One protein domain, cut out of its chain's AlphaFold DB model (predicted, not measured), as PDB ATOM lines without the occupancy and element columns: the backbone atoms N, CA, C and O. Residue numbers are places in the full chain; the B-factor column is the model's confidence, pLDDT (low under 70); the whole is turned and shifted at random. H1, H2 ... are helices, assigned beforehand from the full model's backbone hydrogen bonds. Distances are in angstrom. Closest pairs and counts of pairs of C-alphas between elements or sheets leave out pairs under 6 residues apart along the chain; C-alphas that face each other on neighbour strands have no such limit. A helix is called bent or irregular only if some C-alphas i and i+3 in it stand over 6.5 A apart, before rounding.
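Overview. This is residues 2 to 21 and 75 to 206 of the 669 residues of the protein "CBF/Mak21 family-domain-containing protein" of Blyttiomyces helicus (UniProt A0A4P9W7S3). A compact head of helices has one very long helix, H2, sticking out of it as an arm. In the head, H3 is in the middle, with H1, the last part of H2 and H5 packed on it, and H4 folds back on H5 as a helical hairpin. The printed part has 152 residues with six named helices, H1 to H6 in order along the chain, and no named strand; the class is all helix. The whole is only just extended, close to loose, with a radius of gyration of the C-alphas of 22.5 A, and spans 85 by 37 by 24 A; the arm makes the length.

Along the chain. H1, residues 11 to 17, begins at C-alpha 11 at (202.675, 191.948, 176.060). H2, residues 75 to 122, is 67.4 A long, from C-alpha 75 at (146.597, 175.358, 160.879) to C-alpha 122 at (206.637, 184.655, 190.173). H3, residues 128 to 142, is 21.2 A long and irregular: C-alphas 138 and 141 are 7.7 A apart. H4, residues 145 to 167, is 33.3 A long, with a kink of 25 degrees near residue 152; it is irregular, with C-alphas 146 and 149 7.1 A apart. H5, residues 177 to 196, is 28.9 A long. H6, residues 198 to 202, is only just irregular, with C-alphas 199 and 202 6.7 A apart; it ends at C-alpha 202 at (187.097, 200.239, 205.377).

Arrangement. H3 is the hub. It touches H5 at a shallow tilt of 11 degrees, the same way; their closest C-alphas, of Ala 137 and Ala 191, are 4.3 A apart. H1 touches H3 at a shallow tilt of 12 degrees, the same way, with the C-alphas of Glu 11 and Leu 128 closest at 5.8 A. H2 touches H3 with residues 113 to 120 alone, at a steep tilt of 50 degrees, opposite ways; the closest C-alphas, of Tyr 116 and Thr 132, are 5.7 A apart. H4 and H5 form a hairpin and touch at a shallow tilt of 29 degrees, with the C-alphas of Ser 159 and Ala 185 closest at 6.3 A. H4, with residues 145 to 148 alone, and H6 only just touch, with 3 pairs of C-alphas within 8 A, those of Val 145 and Gly 200 closest at 6.6 A. H3 and H4 are apart. In H5 every O i to N i+4 pair is within hydrogen-bond range; the counts are 2 of 3 in H1, 43 of 44 in H2, 9 of 11 in H3, 17 of 19 in H4 and 0 of 1 in H6, where 1 of 2 O i to N i+3 pairs is within range.

Size, cuts and confidence. The C-alphas of Met 75 and Gly 169, the two farthest apart, are 85.5 A apart. Residues 75 to 104, which belong to H2, stand free; the other 122 residues span 43 by 35 by 22 A. Residues 22 to 74 are not printed, and C-alphas 21 and 75 are 44.7 A apart across this cut. Of the links that are printed whole, H4 to H5 is short and the others are tight. The mean pLDDT of the printed part is 78.3; it is under 70 at 29 residues, among them 2 to 10 and 167 to 180.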
ATOM      1  N   ARG A   2     200.034 178.875 181.552       46.09
ATOM      2  CA  ARG A   2     199.825 177.970 182.702       46.09
ATOM      3  C   ARG A   2     200.947 176.942 182.968       46.09
ATOM      4  O   ARG A   2     200.921 176.348 184.038       46.09
ATOM      5  N   GLN A   3     201.884 176.749 182.031       50.94
ATOM      6  CA  GLN A   3     202.910 175.691 182.079       50.94
ATOM      7  C   GLN A   3     204.361 176.159 181.826       50.94
ATOM      8  O   GLN A   3     205.276 175.393 182.105       50.94
ATOM      9  N   ASN A   4     204.607 177.397 181.373       52.69
ATOM     10  CA  ASN A   4     205.976 177.879 181.135       52.69
ATOM     11  C   ASN A   4     206.508 178.603 182.375       52.69
ATOM     12  O   ASN A   4     205.947 179.620 182.777       52.69
ATOM     13  N   ARG A   5     207.605 178.091 182.947       54.34
ATOM     14  CA  ARG A   5     208.295 178.659 184.121       54.34
ATOM     15  C   ARG A   5     208.827 180.080 183.901       54.34
ATOM     16  O   ARG A   5     208.920 180.821 184.870       54.34
ATOM     17  N   ASN A   6     209.106 180.464 182.653       54.81
ATOM     18  CA  ASN A   6     209.799 181.719 182.339       54.81
ATOM     19  C   ASN A   6     208.876 182.866 181.900       54.81
ATOM     20  O   ASN A   6     209.373 183.937 181.594       54.81
ATOM     21  N   TYR A   7     207.549 182.664 181.852       63.09
ATOM     22  CA  TYR A   7     206.570 183.712 181.500       63.09
ATOM     23  C   TYR A   7     206.902 184.538 180.239       63.09
ATOM     24  O   TYR A   7     206.453 185.673 180.121       63.09
ATOM     25  N   ASP A   8     207.620 183.951 179.279       61.47
ATOM     26  CA  ASP A   8     207.971 184.585 178.010       61.47
ATOM     27  C   ASP A   8     206.730 184.663 177.111       61.47
ATOM     28  O   ASP A   8     206.377 183.743 176.368       61.47
ATOM     29  N   VAL A   9     205.940 185.708 177.336       67.44
ATOM     30  CA  VAL A   9     204.662 185.950 176.680       67.44
ATOM     31  C   VAL A   9     204.690 187.373 176.141       67.44
ATOM     32  O   VAL A   9     204.927 188.295 176.915       67.44
ATOM     33  N   PRO A  10     204.383 187.590 174.852       66.06
ATOM     34  CA  PRO A  10     204.293 188.931 174.300       66.06
ATOM     35  C   PRO A  10     203.184 189.745 174.986       66.06
ATOM     36  O   PRO A  10     202.039 189.299 175.124       66.06
ATOM     37  N   GLU A  11     203.529 190.976 175.362       70.19
ATOM     38  CA  GLU A  11     202.675 191.948 176.060       70.19
ATOM     39  C   GLU A  11     201.256 192.122 175.452       70.19
ATOM     40  O   GLU A  11     200.279 192.179 176.213       70.19
ATOM     41  N   PRO A  12     201.058 192.119 174.112       72.56
ATOM     42  CA  PRO A  12     199.730 192.230 173.507       72.56
ATOM     43  C   PRO A  12     198.738 191.144 173.941       72.56
ATOM     44  O   PRO A  12     197.540 191.414 174.014       72.56
ATOM     45  N   MET A  13     199.196 189.929 174.271       75.38
ATOM     46  CA  MET A  13     198.283 188.868 174.706       75.38
ATOM     47  C   MET A  13     197.613 189.204 176.038       75.38
ATOM     48  O   MET A  13     196.415 188.972 176.184       75.38
ATOM     49  N   LEU A  14     198.330 189.813 176.985       77.25
ATOM     50  CA  LEU A  14     197.723 190.287 178.233       77.25
ATOM     51  C   LEU A  14     196.820 191.495 177.999       77.25
ATOM     52  O   LEU A  14     195.740 191.573 178.583       77.25
ATOM     53  N   LYS A  15     197.197 192.393 177.083       76.75
ATOM     54  CA  LYS A  15     196.340 193.521 176.688       76.75
ATOM     55  C   LYS A  15     194.999 193.057 176.109       76.75
ATOM     56  O   LYS A  15     194.006 193.761 176.267       76.75
ATOM     57  N   SER A  16     194.911 191.852 175.536       78.12
ATOM     58  CA  SER A  16     193.624 191.269 175.117       78.12
ATOM     59  C   SER A  16     192.638 191.089 176.278       78.12
ATOM     60  O   SER A  16     191.444 191.335 176.105       78.12
ATOM     61  N   PHE A  17     193.123 190.765 177.484       81.00
ATOM     62  CA  PHE A  17     192.274 190.617 178.668       81.00
ATOM     63  C   PHE A  17     191.647 191.943 179.097       81.00
ATOM     64  O   PHE A  17     190.547 191.948 179.644       81.00
ATOM     65  N   LEU A  18     192.279 193.079 178.788       76.00
ATOM     66  CA  LEU A  18     191.687 194.396 179.022       76.00
ATOM     67  C   LEU A  18     190.427 194.610 178.173       76.00
ATOM     68  O   LEU A  18     189.582 195.419 178.533       76.00
ATOM     69  N   HIS A  19     190.253 193.913 177.054       74.25
ATOM     70  CA  HIS A  19     189.089 194.088 176.179       74.25
ATOM     71  C   HIS A  19     187.899 193.198 176.543       74.25
ATOM     72  O   HIS A  19     186.852 193.282 175.897       74.25
ATOM     73  N   LEU A  20     188.031 192.380 177.589       75.06
ATOM     74  CA  LEU A  20     186.931 191.589 178.121       75.06
ATOM     75  C   LEU A  20     185.850 192.525 178.681       75.06
ATOM     76  O   LEU A  20     186.034 193.159 179.721       75.06
ATOM     77  N   ARG A  21     184.708 192.599 177.988       67.31
ATOM     78  CA  ARG A  21     183.510 193.301 178.467       67.31
ATOM     79  C   ARG A  21     182.849 192.456 179.550       67.31
ATOM     80  O   ARG A  21     182.066 191.551 179.266       67.31
ATOM     81  N   MET A  75     145.200 174.928 160.993       75.62
ATOM     82  CA  MET A  75     146.597 175.358 160.879       75.62
ATOM     83  C   MET A  75     146.833 176.716 161.560       75.62
ATOM     84  O   MET A  75     147.818 176.898 162.259       75.62
ATOM     85  N   ARG A  76     145.867 177.643 161.499       80.25
ATOM     86  CA  ARG A  76     145.952 178.928 162.219       80.25
ATOM     87  C   ARG A  76     145.918 178.763 163.747       80.25
ATOM     88  O   ARG A  76     146.518 179.559 164.462       80.25
ATOM     89  N   LYS A  77     145.223 177.733 164.252       85.69
ATOM     90  CA  LYS A  77     145.212 177.378 165.682       85.69
ATOM     91  C   LYS A  77     146.532 176.730 166.116       85.69
ATOM     92  O   LYS A  77     146.940 176.958 167.246       85.69
ATOM     93  N   VAL A  78     147.171 175.960 165.233       85.31
ATOM     94  CA  VAL A  78     148.501 175.371 165.457       85.31
ATOM     95  C   VAL A  78     149.562 176.471 165.473       85.31
ATOM     96  O   VAL A  78     150.167 176.665 166.513       85.31
ATOM     97  N   ASN A  79     149.630 177.330 164.453       80.88
ATOM     98  CA  ASN A  79     150.590 178.443 164.419       80.88
ATOM     99  C   ASN A  79     150.453 179.409 165.607       80.88
ATOM    100  O   ASN A  79     151.433 180.004 166.035       80.88
ATOM    101  N   ARG A  80     149.240 179.597 166.149       86.44
ATOM    102  CA  ARG A  80     149.044 180.416 167.356       86.44
ATOM    103  C   ARG A  80     149.640 179.755 168.601       86.44
ATOM    104  O   ARG A  80     150.177 180.468 169.436       86.44
ATOM    105  N   LYS A  81     149.532 178.429 168.711       88.75
ATOM    106  CA  LYS A  81     150.164 177.656 169.784       88.75
ATOM    107  C   LYS A  81     151.674 177.589 169.593       88.75
ATOM    108  O   LYS A  81     152.389 177.777 170.558       88.75
ATOM    109  N   ASP A  82     152.149 177.409 168.366       87.50
ATOM    110  CA  ASP A  82     153.582 177.393 168.066       87.50
ATOM    111  C   ASP A  82     154.220 178.755 168.361       87.50
ATOM    112  O   ASP A  82     155.300 178.803 168.929       87.50
ATOM    113  N   ALA A  83     153.523 179.863 168.086       89.06
ATOM    114  CA  ALA A  83     153.975 181.205 168.462       89.06
ATOM    115  C   ALA A  83     153.947 181.453 169.984       89.06
ATOM    116  O   ALA A  83     154.748 182.230 170.499       89.06
ATOM    117  N   GLU A  84     153.018 180.824 170.707       91.00
ATOM    118  CA  GLU A  84     152.968 180.864 172.174       91.00
ATOM    119  C   GLU A  84     154.127 180.055 172.772       91.00
ATOM    120  O   GLU A  84     154.861 180.574 173.607       91.00
ATOM    121  N   VAL A  85     154.387 178.859 172.236       88.75
ATOM    122  CA  VAL A  85     155.542 178.021 172.587       88.75
ATOM    123  C   VAL A  85     156.855 178.716 172.234       88.75
ATOM    124  O   VAL A  85     157.764 178.729 173.047       88.75
ATOM    125  N   GLU A  86     156.980 179.349 171.068       88.12
ATOM    126  CA  GLU A  86     158.187 180.091 170.678       88.12
ATOM    127  C   GLU A  86     158.440 181.283 171.609       88.12
ATOM    128  O   GLU A  86     159.583 181.583 171.953       88.12
ATOM    129  N   LYS A  87     157.373 181.937 172.081       90.88
ATOM    130  CA  LYS A  87     157.476 182.996 173.083       90.88
ATOM    131  C   LYS A  87     157.938 182.447 174.434       90.88
ATOM    132  O   LYS A  87     158.842 183.025 175.029       90.88
ATOM    133  N   GLU A  88     157.372 181.332 174.887       89.00
ATOM    134  CA  GLU A  88     157.783 180.657 176.125       89.00
ATOM    135  C   GLU A  88     159.229 180.144 176.045       89.00
ATOM    136  O   GLU A  88     160.003 180.329 176.985       89.00
ATOM    137  N   LEU A  89     159.638 179.585 174.903       86.44
ATOM    138  CA  LEU A  89     161.014 179.163 174.634       86.44
ATOM    139  C   LEU A  89     161.970 180.355 174.657       86.44
ATOM    140  O   LEU A  89     163.026 180.270 175.272       86.44
ATOM    141  N   LYS A  90     161.589 181.483 174.053       85.69
ATOM    142  CA  LYS A  90     162.403 182.703 174.046       85.69
ATOM    143  C   LYS A  90     162.518 183.338 175.433       85.69
ATOM    144  O   LYS A  90     163.565 183.886 175.769       85.69
ATOM    145  N   GLU A  91     161.464 183.273 176.244       84.94
ATOM    146  CA  GLU A  91     161.492 183.710 177.644       84.94
ATOM    147  C   GLU A  91     162.391 182.789 178.490       84.94
ATOM    148  O   GLU A  91     163.240 183.285 179.235       84.94
ATOM    149  N   ALA A  92     162.290 181.467 178.314       80.56
ATOM    150  CA  ALA A  92     163.139 180.486 178.993       80.56
ATOM    151  C   ALA A  92     164.620 180.598 178.581       80.56
ATOM    152  O   ALA A  92     165.502 180.615 179.440       80.56
ATOM    153  N   GLU A  93     164.903 180.747 177.284       78.62
ATOM    154  CA  GLU A  93     166.251 180.944 176.741       78.62
ATOM    155  C   GLU A  93     166.869 182.249 177.260       78.62
ATOM    156  O   GLU A  93     168.021 182.267 177.688       78.62
ATOM    157  N   ALA A  94     166.085 183.331 177.328       76.50
ATOM    158  CA  ALA A  94     166.553 184.613 177.851       76.50
ATOM    159  C   ALA A  94     166.903 184.579 179.350       76.50
ATOM    160  O   ALA A  94     167.760 185.355 179.788       76.50
ATOM    161  N   VAL A  95     166.249 183.724 180.146       69.69
ATOM    162  CA  VAL A  95     166.578 183.518 181.568       69.69
ATOM    163  C   VAL A  95     167.817 182.633 181.707       69.69
ATOM    164  O   VAL A  95     168.754 183.010 182.415       69.69
ATOM    165  N   TYR A  96     167.855 181.510 180.986       68.00
ATOM    166  CA  TYR A  96     168.961 180.552 181.024       68.00
ATOM    167  C   TYR A  96     170.292 181.185 180.581       68.00
ATOM    168  O   TYR A  96     171.319 181.020 181.243       68.00
ATOM    169  N   ASP A  97     170.264 182.023 179.540       76.94
ATOM    170  CA  ASP A  97     171.446 182.729 179.038       76.94
ATOM    171  C   ASP A  97     172.048 183.672 180.101       76.94
ATOM    172  O   ASP A  97     173.263 183.750 180.269       76.94
ATOM    173  N   ARG A  98     171.223 184.340 180.922       78.19
ATOM    174  CA  ARG A  98     171.720 185.268 181.959       78.19
ATOM    175  C   ARG A  98     172.465 184.556 183.086       78.19
ATOM    176  O   ARG A  98     173.486 185.064 183.561       78.19
ATOM    177  N   GLU A  99     171.967 183.408 183.533       81.38
ATOM    178  CA  GLU A  99     172.594 182.642 184.615       81.38
ATOM    179  C   GLU A  99     173.891 181.974 184.162       81.38
ATOM    180  O   GLU A  99     174.910 182.060 184.856       81.38
ATOM    181  N   ASP A 100     173.891 181.375 182.973       83.00
ATOM    182  CA  ASP A 100     175.071 180.735 182.402       83.00
ATOM    183  C   ASP A 100     176.157 181.748 182.040       83.00
ATOM    184  O   ASP A 100     177.338 181.511 182.309       83.00
ATOM    185  N   VAL A 101     175.781 182.921 181.518       81.50
ATOM    186  CA  VAL A 101     176.715 184.037 181.321       81.50
ATOM    187  C   VAL A 101     177.328 184.457 182.656       81.50
ATOM    188  O   VAL A 101     178.544 184.632 182.739       81.50
ATOM    189  N   LYS A 102     176.538 184.555 183.734       81.31
ATOM    190  CA  LYS A 102     177.051 184.914 185.065       81.31
ATOM    191  C   LYS A 102     178.037 183.870 185.608       81.31
ATOM    192  O   LYS A 102     179.056 184.260 186.190       81.31
ATOM    193  N   LYS A 103     177.769 182.573 185.411       86.25
ATOM    194  CA  LYS A 103     178.677 181.473 185.791       86.25
ATOM    195  C   LYS A 103     179.978 181.530 184.988       86.25
ATOM    196  O   LYS A 103     181.045 181.679 185.583       86.25
ATOM    197  N   LYS A 104     179.889 181.555 183.652       85.19
ATOM    198  CA  LYS A 104     181.046 181.645 182.741       85.19
ATOM    199  C   LYS A 104     181.897 182.887 183.012       85.19
ATOM    200  O   LYS A 104     183.121 182.802 183.018       85.19
ATOM    201  N   GLN A 105     181.279 184.036 183.293       82.25
ATOM    202  CA  GLN A 105     181.998 185.263 183.661       82.25
ATOM    203  C   GLN A 105     182.767 185.117 184.973       82.25
ATOM    204  O   GLN A 105     183.904 185.567 185.064       82.25
ATOM    205  N   THR A 106     182.164 184.487 185.982       84.94
ATOM    206  CA  THR A 106     182.812 184.283 187.284       84.94
ATOM    207  C   THR A 106     184.014 183.343 187.149       84.94
ATOM    208  O   THR A 106     185.084 183.620 187.690       84.94
ATOM    209  N   GLU A 107     183.881 182.276 186.359       87.69
ATOM    210  CA  GLU A 107     184.993 181.377 186.028       87.69
ATOM    211  C   GLU A 107     186.083 182.083 185.215       87.69
ATOM    212  O   GLU A 107     187.268 181.960 185.524       87.69
ATOM    213  N   THR A 108     185.693 182.889 184.226       87.50
ATOM    214  CA  THR A 108     186.627 183.677 183.411       87.50
ATOM    215  C   THR A 108     187.418 184.655 184.279       87.50
ATOM    216  O   THR A 108     188.644 184.676 184.210       87.50
ATOM    217  N   LEU A 109     186.746 185.408 185.158       84.81
ATOM    218  CA  LEU A 109     187.385 186.317 186.117       84.81
ATOM    219  C   LEU A 109     188.370 185.581 187.023       84.81
ATOM    220  O   LEU A 109     189.490 186.047 187.221       84.81
ATOM    221  N   LYS A 110     187.996 184.395 187.515       86.75
ATOM    222  CA  LYS A 110     188.894 183.550 188.308       86.75
ATOM    223  C   LYS A 110     190.161 183.195 187.527       86.75
ATOM    224  O   LYS A 110     191.253 183.313 188.075       86.75
ATOM    225  N   PHE A 111     190.056 182.797 186.258       86.75
ATOM    226  CA  PHE A 111     191.233 182.491 185.433       86.75
ATOM    227  C   PHE A 111     192.088 183.723 185.115       86.75
ATOM    228  O   PHE A 111     193.318 183.623 185.132       86.75
ATOM    229  N   VAL A 112     191.464 184.878 184.872       86.69
ATOM    230  CA  VAL A 112     192.159 186.150 184.628       86.69
ATOM    231  C   VAL A 112     192.941 186.578 185.873       86.69
ATOM    232  O   VAL A 112     194.155 186.758 185.794       86.69
ATOM    233  N   PHE A 113     192.298 186.633 187.043       86.88
ATOM    234  CA  PHE A 113     192.965 187.009 188.292       86.88
ATOM    235  C   PHE A 113     194.038 186.008 188.714       86.88
ATOM    236  O   PHE A 113     195.124 186.419 189.105       86.88
ATOM    237  N   LEU A 114     193.801 184.699 188.566       86.25
ATOM    238  CA  LEU A 114     194.843 183.700 188.816       86.25
ATOM    239  C   LEU A 114     196.055 183.890 187.899       86.25
ATOM    240  O   LEU A 114     197.179 183.638 188.328       86.25
ATOM    241  N   SER A 115     195.848 184.321 186.654       85.19
ATOM    242  CA  SER A 115     196.948 184.620 185.734       85.19
ATOM    243  C   SER A 115     197.723 185.855 186.198       85.19
ATOM    244  O   SER A 115     198.943 185.776 186.323       85.19
ATOM    245  N   TYR A 116     197.031 186.942 186.557       87.12
ATOM    246  CA  TYR A 116     197.660 188.153 187.096       87.12
ATOM    247  C   TYR A 116     198.412 187.900 188.408       87.12
ATOM    248  O   TYR A 116     199.586 188.236 188.510       87.12
ATOM    249  N   PHE A 117     197.796 187.239 189.393       86.38
ATOM    250  CA  PHE A 117     198.434 186.951 190.683       86.38
ATOM    251  C   PHE A 117     199.652 186.035 190.551       86.38
ATOM    252  O   PHE A 117     200.618 186.187 191.293       86.38
ATOM    253  N   ARG A 118     199.643 185.097 189.597       83.88
ATOM    254  CA  ARG A 118     200.819 184.264 189.307       83.88
ATOM    255  C   ARG A 118     201.967 185.082 188.726       83.88
ATOM    256  O   ARG A 118     203.100 184.851 189.125       83.88
ATOM    257  N   ILE A 119     201.680 186.013 187.817       83.81
ATOM    258  CA  ILE A 119     202.698 186.908 187.249       83.81
ATOM    259  C   ILE A 119     203.276 187.802 188.353       83.81
ATOM    260  O   ILE A 119     204.490 187.844 188.517       83.81
ATOM    261  N   LEU A 120     202.419 188.415 189.179       83.06
ATOM    262  CA  LEU A 120     202.846 189.281 190.285       83.06
ATOM    263  C   LEU A 120     203.719 188.557 191.320       83.06
ATOM    264  O   LEU A 120     204.624 189.166 191.878       83.06
ATOM    265  N   LYS A 121     203.468 187.266 191.581       81.00
ATOM    266  CA  LYS A 121     204.250 186.481 192.550       81.00
ATOM    267  C   LYS A 121     205.548 185.909 191.979       81.00
ATOM    268  O   LYS A 121     206.535 185.841 192.702       81.00
ATOM    269  N   ASN A 122     205.544 185.465 190.722       77.38
ATOM    270  CA  ASN A 122     206.637 184.655 190.173       77.38
ATOM    271  C   ASN A 122     207.554 185.415 189.207       77.38
ATOM    272  O   ASN A 122     208.638 184.924 188.913       77.38
ATOM    273  N   ALA A 123     207.122 186.563 188.680       68.44
ATOM    274  CA  ALA A 123     207.864 187.309 187.667       68.44
ATOM    275  C   ALA A 123     207.735 188.837 187.861       68.44
ATOM    276  O   ALA A 123     207.237 189.528 186.968       68.44
ATOM    277  N   PRO A 124     208.171 189.388 189.014       66.62
ATOM    278  CA  PRO A 124     208.060 190.820 189.308       66.62
ATOM    279  C   PRO A 124     208.949 191.703 188.416       66.62
ATOM    280  O   PRO A 124     208.678 192.887 188.284       66.62
ATOM    281  N   THR A 125     209.974 191.151 187.767       65.62
ATOM    282  CA  THR A 125     210.866 191.875 186.841       65.62
ATOM    283  C   THR A 125     210.471 191.720 185.372       65.62
ATOM    284  O   THR A 125     211.165 192.204 184.486       65.62
ATOM    285  N   SER A 126     209.368 191.026 185.078       73.44
ATOM    286  CA  SER A 126     208.947 190.785 183.696       73.44
ATOM    287  C   SER A 126     208.377 192.057 183.049       73.44
ATOM    288  O   SER A 126     207.624 192.781 183.710       73.44
ATOM    289  N   PRO A 127     208.580 192.271 181.731       73.19
ATOM    290  CA  PRO A 127     207.931 193.354 180.973       73.19
ATOM    291  C   PRO A 127     206.392 193.286 181.019       73.19
ATOM    292  O   PRO A 127     205.681 194.244 180.723       73.19
ATOM    293  N   LEU A 128     205.837 192.149 181.445       80.38
ATOM    294  CA  LEU A 128     204.403 191.946 181.618       80.38
ATOM    295  C   LEU A 128     203.830 192.606 182.875       80.38
ATOM    296  O   LEU A 128     202.602 192.636 183.031       80.38
ATOM    297  N   LEU A 129     204.677 193.122 183.770       84.00
ATOM    298  CA  LEU A 129     204.248 193.710 185.034       84.00
ATOM    299  C   LEU A 129     203.318 194.911 184.810       84.00
ATOM    300  O   LEU A 129     202.209 194.926 185.347       84.00
ATOM    301  N   SER A 130     203.713 195.869 183.969       84.75
ATOM    302  CA  SER A 130     202.925 197.074 183.664       84.75
ATOM    303  C   SER A 130     201.521 196.734 183.151       84.75
ATOM    304  O   SER A 130     200.522 197.240 183.664       84.75
ATOM    305  N   SER A 131     201.431 195.798 182.201       83.88
ATOM    306  CA  SER A 131     200.156 195.327 181.641       83.88
ATOM    307  C   SER A 131     199.302 194.558 182.658       83.88
ATOM    308  O   SER A 131     198.075 194.684 182.678       83.88
ATOM    309  N   THR A 132     199.938 193.774 183.530       87.88
ATOM    310  CA  THR A 132     199.256 193.025 184.595       87.88
ATOM    311  C   THR A 132     198.656 193.967 185.637       87.88
ATOM    312  O   THR A 132     197.495 193.812 186.016       87.88
ATOM    313  N   LEU A 133     199.419 194.975 186.064       88.25
ATOM    314  CA  LEU A 133     198.973 195.993 187.014       88.25
ATOM    315  C   LEU A 133     197.883 196.897 186.416       88.25
ATOM    316  O   LEU A 133     196.936 197.249 187.118       88.25
ATOM    317  N   GLU A 134     197.950 197.215 185.117       86.00
ATOM    318  CA  GLU A 134     196.868 197.910 184.407       86.00
ATOM    319  C   GLU A 134     195.557 197.108 184.450       86.00
ATOM    320  O   GLU A 134     194.499 197.649 184.789       86.00
ATOM    321  N   GLY A 135     195.623 195.806 184.150       86.31
ATOM    322  CA  GLY A 135     194.468 194.911 184.211       86.31
ATOM    323  C   GLY A 135     193.910 194.762 185.618       86.31
ATOM    324  O   GLY A 135     192.692 194.815 185.808       86.31
ATOM    325  N   LEU A 136     194.790 194.649 186.610       88.81
ATOM    326  CA  LEU A 136     194.403 194.583 188.011       88.81
ATOM    327  C   LEU A 136     193.669 195.853 188.451       88.81
ATOM    328  O   LEU A 136     192.589 195.755 189.026       88.81
ATOM    329  N   ALA A 137     194.199 197.034 188.125       86.75
ATOM    330  CA  ALA A 137     193.556 198.305 188.444       86.75
ATOM    331  C   ALA A 137     192.174 198.430 187.777       86.75
ATOM    332  O   ALA A 137     191.220 198.888 188.405       86.75
ATOM    333  N   ARG A 138     192.025 197.985 186.520       84.06
ATOM    334  CA  ARG A 138     190.738 198.043 185.809       84.06
ATOM    335  C   ARG A 138     189.672 197.151 186.446       84.06
ATOM    336  O   ARG A 138     188.527 197.577 186.578       84.06
ATOM    337  N   PHE A 139     190.037 195.932 186.830       85.12
ATOM    338  CA  PHE A 139     189.103 194.949 187.386       85.12
ATOM    339  C   PHE A 139     189.080 194.923 188.922       85.12
ATOM    340  O   PHE A 139     188.428 194.055 189.497       85.12
ATOM    341  N   ALA A 140     189.736 195.879 189.588       84.38
ATOM    342  CA  ALA A 140     189.859 195.950 191.046       84.38
ATOM    343  C   ALA A 140     188.509 195.875 191.782       84.38
ATOM    344  O   ALA A 140     188.386 195.183 192.786       84.38
ATOM    345  N   HIS A 141     187.474 196.519 191.235       83.69
ATOM    346  CA  HIS A 141     186.114 196.544 191.789       83.69
ATOM    347  C   HIS A 141     185.390 195.184 191.759       83.69
ATOM    348  O   HIS A 141     184.355 195.032 192.403       83.69
ATOM    349  N   LEU A 142     185.902 194.205 191.004       83.62
ATOM    350  CA  LEU A 142     185.332 192.857 190.879       83.62
ATOM    351  C   LEU A 142     186.040 191.828 191.772       83.62
ATOM    352  O   LEU A 142     185.657 190.655 191.769       83.62
ATOM    353  N   ILE A 143     187.090 192.233 192.486       84.94
ATOM    354  CA  ILE A 143     187.866 191.357 193.365       84.94
ATOM    355  C   ILE A 143     187.169 191.288 194.725       84.94
ATOM    356  O   ILE A 143     186.668 192.288 195.228       84.94
ATOM    357  N   ASN A 144     187.145 190.099 195.328       84.75
ATOM    358  CA  ASN A 144     186.618 189.939 196.680       84.75
ATOM    359  C   ASN A 144     187.542 190.618 197.711       84.75
ATOM    360  O   ASN A 144     188.763 190.460 197.641       84.75
ATOM    361  N   VAL A 145     186.950 191.325 198.678       84.25
ATOM    362  CA  VAL A 145     187.646 192.136 199.693       84.25
ATOM    363  C   VAL A 145     188.618 191.301 200.530       84.25
ATOM    364  O   VAL A 145     189.681 191.792 200.901       84.25
ATOM    365  N   ASP A 146     188.313 190.019 200.748       85.00
ATOM    366  CA  ASP A 146     189.158 189.093 201.513       85.00
ATOM    367  C   ASP A 146     190.576 188.946 200.930       85.00
ATOM    368  O   ASP A 146     191.519 188.664 201.660       85.00
ATOM    369  N   PHE A 147     190.755 189.175 199.623       85.56
ATOM    370  CA  PHE A 147     192.066 189.092 198.969       85.56
ATOM    371  C   PHE A 147     192.859 190.406 199.012       85.56
ATOM    372  O   PHE A 147     193.997 190.442 198.545       85.56
ATOM    373  N   PHE A 148     192.280 191.507 199.506       87.38
ATOM    374  CA  PHE A 148     192.892 192.835 199.374       87.38
ATOM    375  C   PHE A 148     194.144 192.983 200.234       87.38
ATOM    376  O   PHE A 148     195.098 193.609 199.781       87.38
ATOM    377  N   ALA A 149     194.160 192.403 201.439       84.50
ATOM    378  CA  ALA A 149     195.314 192.462 202.336       84.50
ATOM    379  C   ALA A 149     196.541 191.786 201.702       84.50
ATOM    380  O   ALA A 149     197.559 192.446 201.490       84.50
ATOM    381  N   ASP A 150     196.397 190.524 201.286       86.69
ATOM    382  CA  ASP A 150     197.447 189.756 200.603       86.69
ATOM    383  C   ASP A 150     197.922 190.448 199.317       86.69
ATOM    384  O   ASP A 150     199.107 190.457 198.980       86.69
ATOM    385  N   LEU A 151     196.985 191.029 198.563       88.44
ATOM    386  CA  LEU A 151     197.300 191.708 197.316       88.44
ATOM    387  C   LEU A 151     198.072 193.007 197.557       88.44
ATOM    388  O   LEU A 151     199.033 193.281 196.840       88.44
ATOM    389  N   LEU A 152     197.688 193.791 198.564       88.19
ATOM    390  CA  LEU A 152     198.392 195.018 198.929       88.19
ATOM    391  C   LEU A 152     199.785 194.736 199.485       88.19
ATOM    392  O   LEU A 152     200.691 195.516 199.211       88.19
ATOM    393  N   GLU A 153     199.990 193.622 200.186       87.94
ATOM    394  CA  GLU A 153     201.323 193.194 200.618       87.94
ATOM    395  C   GLU A 153     202.236 192.890 199.419       87.94
ATOM    396  O   GLU A 153     203.363 193.387 199.353       87.94
ATOM    397  N   VAL A 154     201.732 192.157 198.417       89.44
ATOM    398  CA  VAL A 154     202.478 191.898 197.172       89.44
ATOM    399  C   VAL A 154     202.775 193.200 196.423       89.44
ATOM    400  O   VAL A 154     203.904 193.403 195.977       89.44
ATOM    401  N   LEU A 155     201.798 194.105 196.305       89.50
ATOM    402  CA  LEU A 155     202.001 195.408 195.660       89.50
ATOM    403  C   LEU A 155     203.014 196.271 196.418       89.50
ATOM    404  O   LEU A 155     203.862 196.903 195.795       89.50
ATOM    405  N   LYS A 156     202.974 196.265 197.754       88.62
ATOM    406  CA  LYS A 156     203.939 196.982 198.589       88.62
ATOM    407  C   LYS A 156     205.350 196.448 198.366       88.62
ATOM    408  O   LYS A 156     206.248 197.246 198.112       88.62
ATOM    409  N   ARG A 157     205.537 195.124 198.358       87.62
ATOM    410  CA  ARG A 157     206.828 194.501 198.033       87.62
ATOM    411  C   ARG A 157     207.347 194.949 196.665       87.62
ATOM    412  O   ARG A 157     208.464 195.438 196.587       87.62
ATOM    413  N   ILE A 158     206.517 194.873 195.620       85.88
ATOM    414  CA  ILE A 158     206.892 195.325 194.268       85.88
ATOM    415  C   ILE A 158     207.284 196.811 194.273       85.88
ATOM    416  O   ILE A 158     208.283 197.180 193.662       85.88
ATOM    417  N   SER A 159     206.539 197.660 194.987       84.25
ATOM    418  CA  SER A 159     206.837 199.096 195.066       84.25
ATOM    419  C   SER A 159     208.171 199.395 195.761       84.25
ATOM    420  O   SER A 159     208.873 200.321 195.356       84.25
ATOM    421  N   VAL A 160     208.533 198.599 196.774       82.81
ATOM    422  CA  VAL A 160     209.804 198.711 197.501       82.81
ATOM    423  C   VAL A 160     210.954 198.190 196.647       82.81
ATOM    424  O   VAL A 160     211.976 198.860 196.560       82.81
ATOM    425  N   ASP A 161     210.776 197.061 195.957       81.69
ATOM    426  CA  ASP A 161     211.782 196.505 195.043       81.69
ATOM    427  C   ASP A 161     212.095 197.502 193.904       81.69
ATOM    428  O   ASP A 161     213.255 197.768 193.594       81.69
ATOM    429  N   GLN A 162     211.065 198.141 193.333       78.69
ATOM    430  CA  GLN A 162     211.221 199.199 192.325       78.69
ATOM    431  C   GLN A 162     211.889 200.463 192.876       78.69
ATOM    432  O   GLN A 162     212.638 201.135 192.164       78.69
ATOM    433  N   PHE A 163     211.620 200.807 194.137       75.38
ATOM    434  CA  PHE A 163     212.280 201.920 194.811       75.38
ATOM    435  C   PHE A 163     213.759 201.617 195.090       75.38
ATOM    436  O   PHE A 163     214.615 202.459 194.831       75.38
ATOM    437  N   ALA A 164     214.087 200.400 195.528       75.94
ATOM    438  CA  ALA A 164     215.463 199.957 195.720       75.94
ATOM    439  C   ALA A 164     216.246 199.967 194.398       75.94
ATOM    440  O   ALA A 164     217.369 200.463 194.365       75.94
ATOM    441  N   ALA A 165     215.631 199.525 193.297       73.38
ATOM    442  CA  ALA A 165     216.225 199.614 191.963       73.38
ATOM    443  C   ALA A 165     216.475 201.067 191.510       73.38
ATOM    444  O   ALA A 165     217.405 201.331 190.755       73.38
ATOM    445  N   TYR A 166     215.667 202.026 191.975       70.62
ATOM    446  CA  TYR A 166     215.894 203.448 191.710       70.62
ATOM    447  C   TYR A 166     217.088 204.009 192.493       70.62
ATOM    448  O   TYR A 166     217.933 204.680 191.905       70.62
ATOM    449  N   VAL A 167     217.167 203.728 193.796       69.12
ATOM    450  CA  VAL A 167     218.230 204.253 194.673       69.12
ATOM    451  C   VAL A 167     219.569 203.546 194.434       69.12
ATOM    452  O   VAL A 167     220.620 204.170 194.538       69.12
ATOM    453  N   GLY A 168     219.537 202.254 194.100       65.31
ATOM    454  CA  GLY A 168     220.722 201.408 193.968       65.31
ATOM    455  C   GLY A 168     221.602 201.698 192.753       65.31
ATOM    456  O   GLY A 168     222.709 201.180 192.699       65.31
ATOM    457  N   GLY A 169     221.147 202.499 191.781       58.12
ATOM    458  CA  GLY A 169     221.935 202.853 190.590       58.12
ATOM    459  C   GLY A 169     222.302 201.679 189.668       58.12
ATOM    460  O   GLY A 169     222.921 201.906 188.638       58.12
ATOM    461  N   ASP A 170     221.885 200.453 189.995       42.44
ATOM    462  CA  ASP A 170     222.213 199.195 189.304       42.44
ATOM    463  C   ASP A 170     221.376 198.976 188.024       42.44
ATOM    464  O   ASP A 170     221.210 197.861 187.532       42.44
ATOM    465  N   GLY A 171     220.796 200.056 187.491       46.12
ATOM    466  CA  GLY A 171     220.209 200.060 186.161       46.12
ATOM    467  C   GLY A 171     221.345 200.089 185.153       46.12
ATOM    468  O   GLY A 171     221.947 201.142 184.948       46.12
ATOM    469  N   GLY A 172     221.648 198.936 184.555       40.94
ATOM    470  CA  GLY A 172     222.522 198.863 183.389       40.94
ATOM    471  C   GLY A 172     222.122 199.906 182.343       40.94
ATOM    472  O   GLY A 172     220.962 200.309 182.259       40.94
ATOM    473  N   GLU A 173     223.092 200.346 181.547       41.56
ATOM    474  CA  GLU A 173     222.991 201.397 180.519       41.56
ATOM    475  C   GLU A 173     221.965 201.107 179.389       41.56
ATOM    476  O   GLU A 173     221.877 201.843 178.404       41.56
ATOM    477  N   ASP A 174     221.129 200.080 179.547       39.66
ATOM    478  CA  ASP A 174     220.027 199.721 178.668       39.66
ATOM    479  C   ASP A 174     218.814 200.623 178.958       39.66
ATOM    480  O   ASP A 174     217.982 200.406 179.843       39.66
ATOM    481  N   SER A 175     218.717 201.692 178.169       49.22
ATOM    482  CA  SER A 175     217.727 202.772 178.305       49.22
ATOM    483  C   SER A 175     216.252 202.333 178.165       49.22
ATOM    484  O   SER A 175     215.354 203.131 178.436       49.22
ATOM    485  N   GLU A 176     215.976 201.089 177.762       47.81
ATOM    486  CA  GLU A 176     214.618 200.568 177.532       47.81
ATOM    487  C   GLU A 176     214.011 199.903 178.787       47.81
ATOM    488  O   GLU A 176     212.855 200.170 179.124       47.81
ATOM    489  N   GLU A 177     214.791 199.138 179.562       50.28
ATOM    490  CA  GLU A 177     214.297 198.460 180.778       50.28
ATOM    491  C   GLU A 177     213.980 199.448 181.918       50.28
ATOM    492  O   GLU A 177     213.051 199.253 182.712       50.28
ATOM    493  N   THR A 178     214.704 200.570 181.971       53.03
ATOM    494  CA  THR A 178     214.511 201.604 182.999       53.03
ATOM    495  C   THR A 178     213.182 202.359 182.831       53.03
ATOM    496  O   THR A 178     212.547 202.728 183.826       53.03
ATOM    497  N   ALA A 179     212.721 202.561 181.589       53.38
ATOM    498  CA  ALA A 179     211.455 203.237 181.296       53.38
ATOM    499  C   ALA A 179     210.245 202.368 181.679       53.38
ATOM    500  O   ALA A 179     209.319 202.834 182.351       53.38
ATOM    501  N   ASP A 180     210.287 201.075 181.354       64.25
ATOM    502  CA  ASP A 180     209.232 200.138 181.748       64.25
ATOM    503  C   ASP A 180     209.138 199.971 183.273       64.25
ATOM    504  O   ASP A 180     208.035 199.827 183.811       64.25
ATOM    505  N   SER A 181     210.262 200.094 183.987       72.12
ATOM    506  CA  SER A 181     210.307 200.094 185.455       72.12
ATOM    507  C   SER A 181     209.551 201.282 186.078       72.12
ATOM    508  O   SER A 181     208.741 201.092 186.993       72.12
ATOM    509  N   ALA A 182     209.726 202.504 185.556       76.88
ATOM    510  CA  ALA A 182     209.014 203.692 186.048       76.88
ATOM    511  C   ALA A 182     207.500 203.599 185.794       76.88
ATOM    512  O   ALA A 182     206.672 203.871 186.672       76.88
ATOM    513  N   ARG A 183     207.124 203.138 184.599       82.62
ATOM    514  CA  ARG A 183     205.729 202.906 184.232       82.62
ATOM    515  C   ARG A 183     205.064 201.848 185.111       82.62
ATOM    516  O   ARG A 183     203.930 202.048 185.562       82.62
ATOM    517  N   ALA A 184     205.757 200.743 185.377       84.69
ATOM    518  CA  ALA A 184     205.280 199.697 186.271       84.69
ATOM    519  C   ALA A 184     205.048 200.239 187.689       84.69
ATOM    520  O   ALA A 184     204.044 199.891 188.312       84.69
ATOM    521  N   ALA A 185     205.916 201.132 188.175       87.25
ATOM    522  CA  ALA A 185     205.765 201.768 189.482       87.25
ATOM    523  C   ALA A 185     204.518 202.659 189.565       87.25
ATOM    524  O   ALA A 185     203.725 202.524 190.502       87.25
ATOM    525  N   PHE A 186     204.254 203.487 188.546       88.75
ATOM    526  CA  PHE A 186     203.004 204.251 188.485       88.75
ATOM    527  C   PHE A 186     201.772 203.341 188.469       88.75
ATOM    528  O   PHE A 186     200.811 203.585 189.202       88.75
ATOM    529  N   HIS A 187     201.792 202.267 187.675       89.62
ATOM    530  CA  HIS A 187     200.695 201.301 187.657       89.62
ATOM    531  C   HIS A 187     200.523 200.567 188.992       89.62
ATOM    532  O   HIS A 187     199.385 200.295 189.371       89.62
ATOM    533  N   CYS A 188     201.607 200.287 189.719       90.81
ATOM    534  CA  CYS A 188     201.569 199.640 191.028       90.81
ATOM    535  C   CYS A 188     200.845 200.518 192.052       90.81
ATOM    536  O   CYS A 188     199.868 200.087 192.668       90.81
ATOM    537  N   VAL A 189     201.255 201.787 192.150       90.81
ATOM    538  CA  VAL A 189     200.613 202.781 193.019       90.81
ATOM    539  C   VAL A 189     199.138 202.946 192.644       90.81
ATOM    540  O   VAL A 189     198.264 202.870 193.506       90.81
ATOM    541  N   ILE A 190     198.831 203.119 191.355       91.19
ATOM    542  CA  ILE A 190     197.450 203.265 190.874       91.19
ATOM    543  C   ILE A 190     196.614 202.035 191.223       91.19
ATOM    544  O   ILE A 190     195.488 202.194 191.687       91.19
ATOM    545  N   ALA A 191     197.141 200.823 191.033       91.25
ATOM    546  CA  ALA A 191     196.443 199.591 191.377       91.25
ATOM    547  C   ALA A 191     196.151 199.510 192.881       91.25
ATOM    548  O   ALA A 191     195.017 199.214 193.253       91.25
ATOM    549  N   ALA A 192     197.123 199.848 193.737       91.19
ATOM    550  CA  ALA A 192     196.945 199.867 195.186       91.19
ATOM    551  C   ALA A 192     195.842 200.850 195.617       91.19
ATOM    552  O   ALA A 192     194.914 200.475 196.334       91.19
ATOM    553  N   PHE A 193     195.878 202.093 195.126       90.12
ATOM    554  CA  PHE A 193     194.841 203.075 195.453       90.12
ATOM    555  C   PHE A 193     193.481 202.730 194.836       90.12
ATOM    556  O   PHE A 193     192.456 202.985 195.457       90.12
ATOM    557  N   GLN A 194     193.440 202.121 193.651       89.56
ATOM    558  CA  GLN A 194     192.193 201.710 193.005       89.56
ATOM    559  C   GLN A 194     191.536 200.515 193.719       89.56
ATOM    560  O   GLN A 194     190.311 200.481 193.809       89.56
ATOM    561  N   LEU A 195     192.314 199.586 194.287       88.06
ATOM    562  CA  LEU A 195     191.807 198.526 195.177       88.06
ATOM    563  C   LEU A 195     191.182 199.101 196.451       88.06
ATOM    564  O   LEU A 195     190.158 198.620 196.924       88.06
ATOM    565  N   LEU A 196     191.784 200.160 196.987       86.19
ATOM    566  CA  LEU A 196     191.297 200.823 198.194       86.19
ATOM    567  C   LEU A 196     190.087 201.726 197.948       86.19
ATOM    568  O   LEU A 196     189.469 202.156 198.913       86.19
ATOM    569  N   THR A 197     189.723 202.014 196.694       84.75
ATOM    570  CA  THR A 197     188.497 202.770 196.399       84.75
ATOM    571  C   THR A 197     187.257 201.882 196.514       84.75
ATOM    572  O   THR A 197     187.232 200.759 196.013       84.75
ATOM    573  N   GLY A 198     186.195 202.389 197.145       82.25
ATOM    574  CA  GLY A 198     184.949 201.640 197.329       82.25
ATOM    575  C   GLY A 198     185.003 200.698 198.532       82.25
ATOM    576  O   GLY A 198     185.096 201.154 199.668       82.25
ATOM    577  N   GLN A 199     184.913 199.386 198.301       78.75
ATOM    578  CA  GLN A 199     184.828 198.390 199.383       78.75
ATOM    579  C   GLN A 199     186.119 198.290 200.220       78.75
ATOM    580  O   GLN A 199     186.064 197.915 201.387       78.75
ATOM    581  N   GLY A 200     187.267 198.672 199.649       76.56
ATOM    582  CA  GLY A 200     188.561 198.673 200.333       76.56
ATOM    583  C   GLY A 200     188.786 199.846 201.297       76.56
ATOM    584  O   GLY A 200     189.722 199.785 202.088       76.56
ATOM    585  N   GLU A 201     187.937 200.885 201.302       77.94
ATOM    586  CA  GLU A 201     188.126 202.073 202.163       77.94
ATOM    587  C   GLU A 201     187.977 201.764 203.659       77.94
ATOM    588  O   GLU A 201     188.499 202.494 204.504       77.94
ATOM    589  N   ALA A 202     187.261 200.688 203.998       75.50
ATOM    590  CA  ALA A 202     187.097 200.239 205.377       75.50
ATOM    591  C   ALA A 202     188.404 199.679 205.972       75.50
ATOM    592  O   ALA A 202     188.563 199.649 207.195       75.50
ATOM    593  N   LEU A 203     189.347 199.262 205.121       77.00
ATOM    594  CA  LEU A 203     190.641 198.740 205.538       77.00
ATOM    595  C   LEU A 203     191.562 199.915 205.891       77.00
ATOM    596  O   LEU A 203     192.053 200.639 205.025       77.00
ATOM    597  N   LYS A 204     191.809 200.115 207.189       73.75
ATOM    598  CA  LYS A 204     192.756 201.121 207.698       73.75
ATOM    599  C   LYS A 204     194.202 200.650 207.498       73.75
ATOM    600  O   LYS A 204     194.876 200.293 208.458       73.75
ATOM    601  N   LEU A 205     194.656 200.614 206.249       79.56
ATOM    602  CA  LEU A 205     196.021 200.229 205.891       79.56
ATOM    603  C   LEU A 205     196.928 201.457 205.778       79.56
ATOM    604  O   LEU A 205     196.490 202.535 205.363       79.56
ATOM    605  N   ASP A 206     198.198 201.286 206.146       80.31
ATOM    606  CA  ASP A 206     199.215 202.311 205.934       80.31
ATOM    607  C   ASP A 206     199.627 202.346 204.458       80.31
ATOM    608  O   ASP A 206     199.940 201.321 203.854       80.31
TER     609      ASP A 206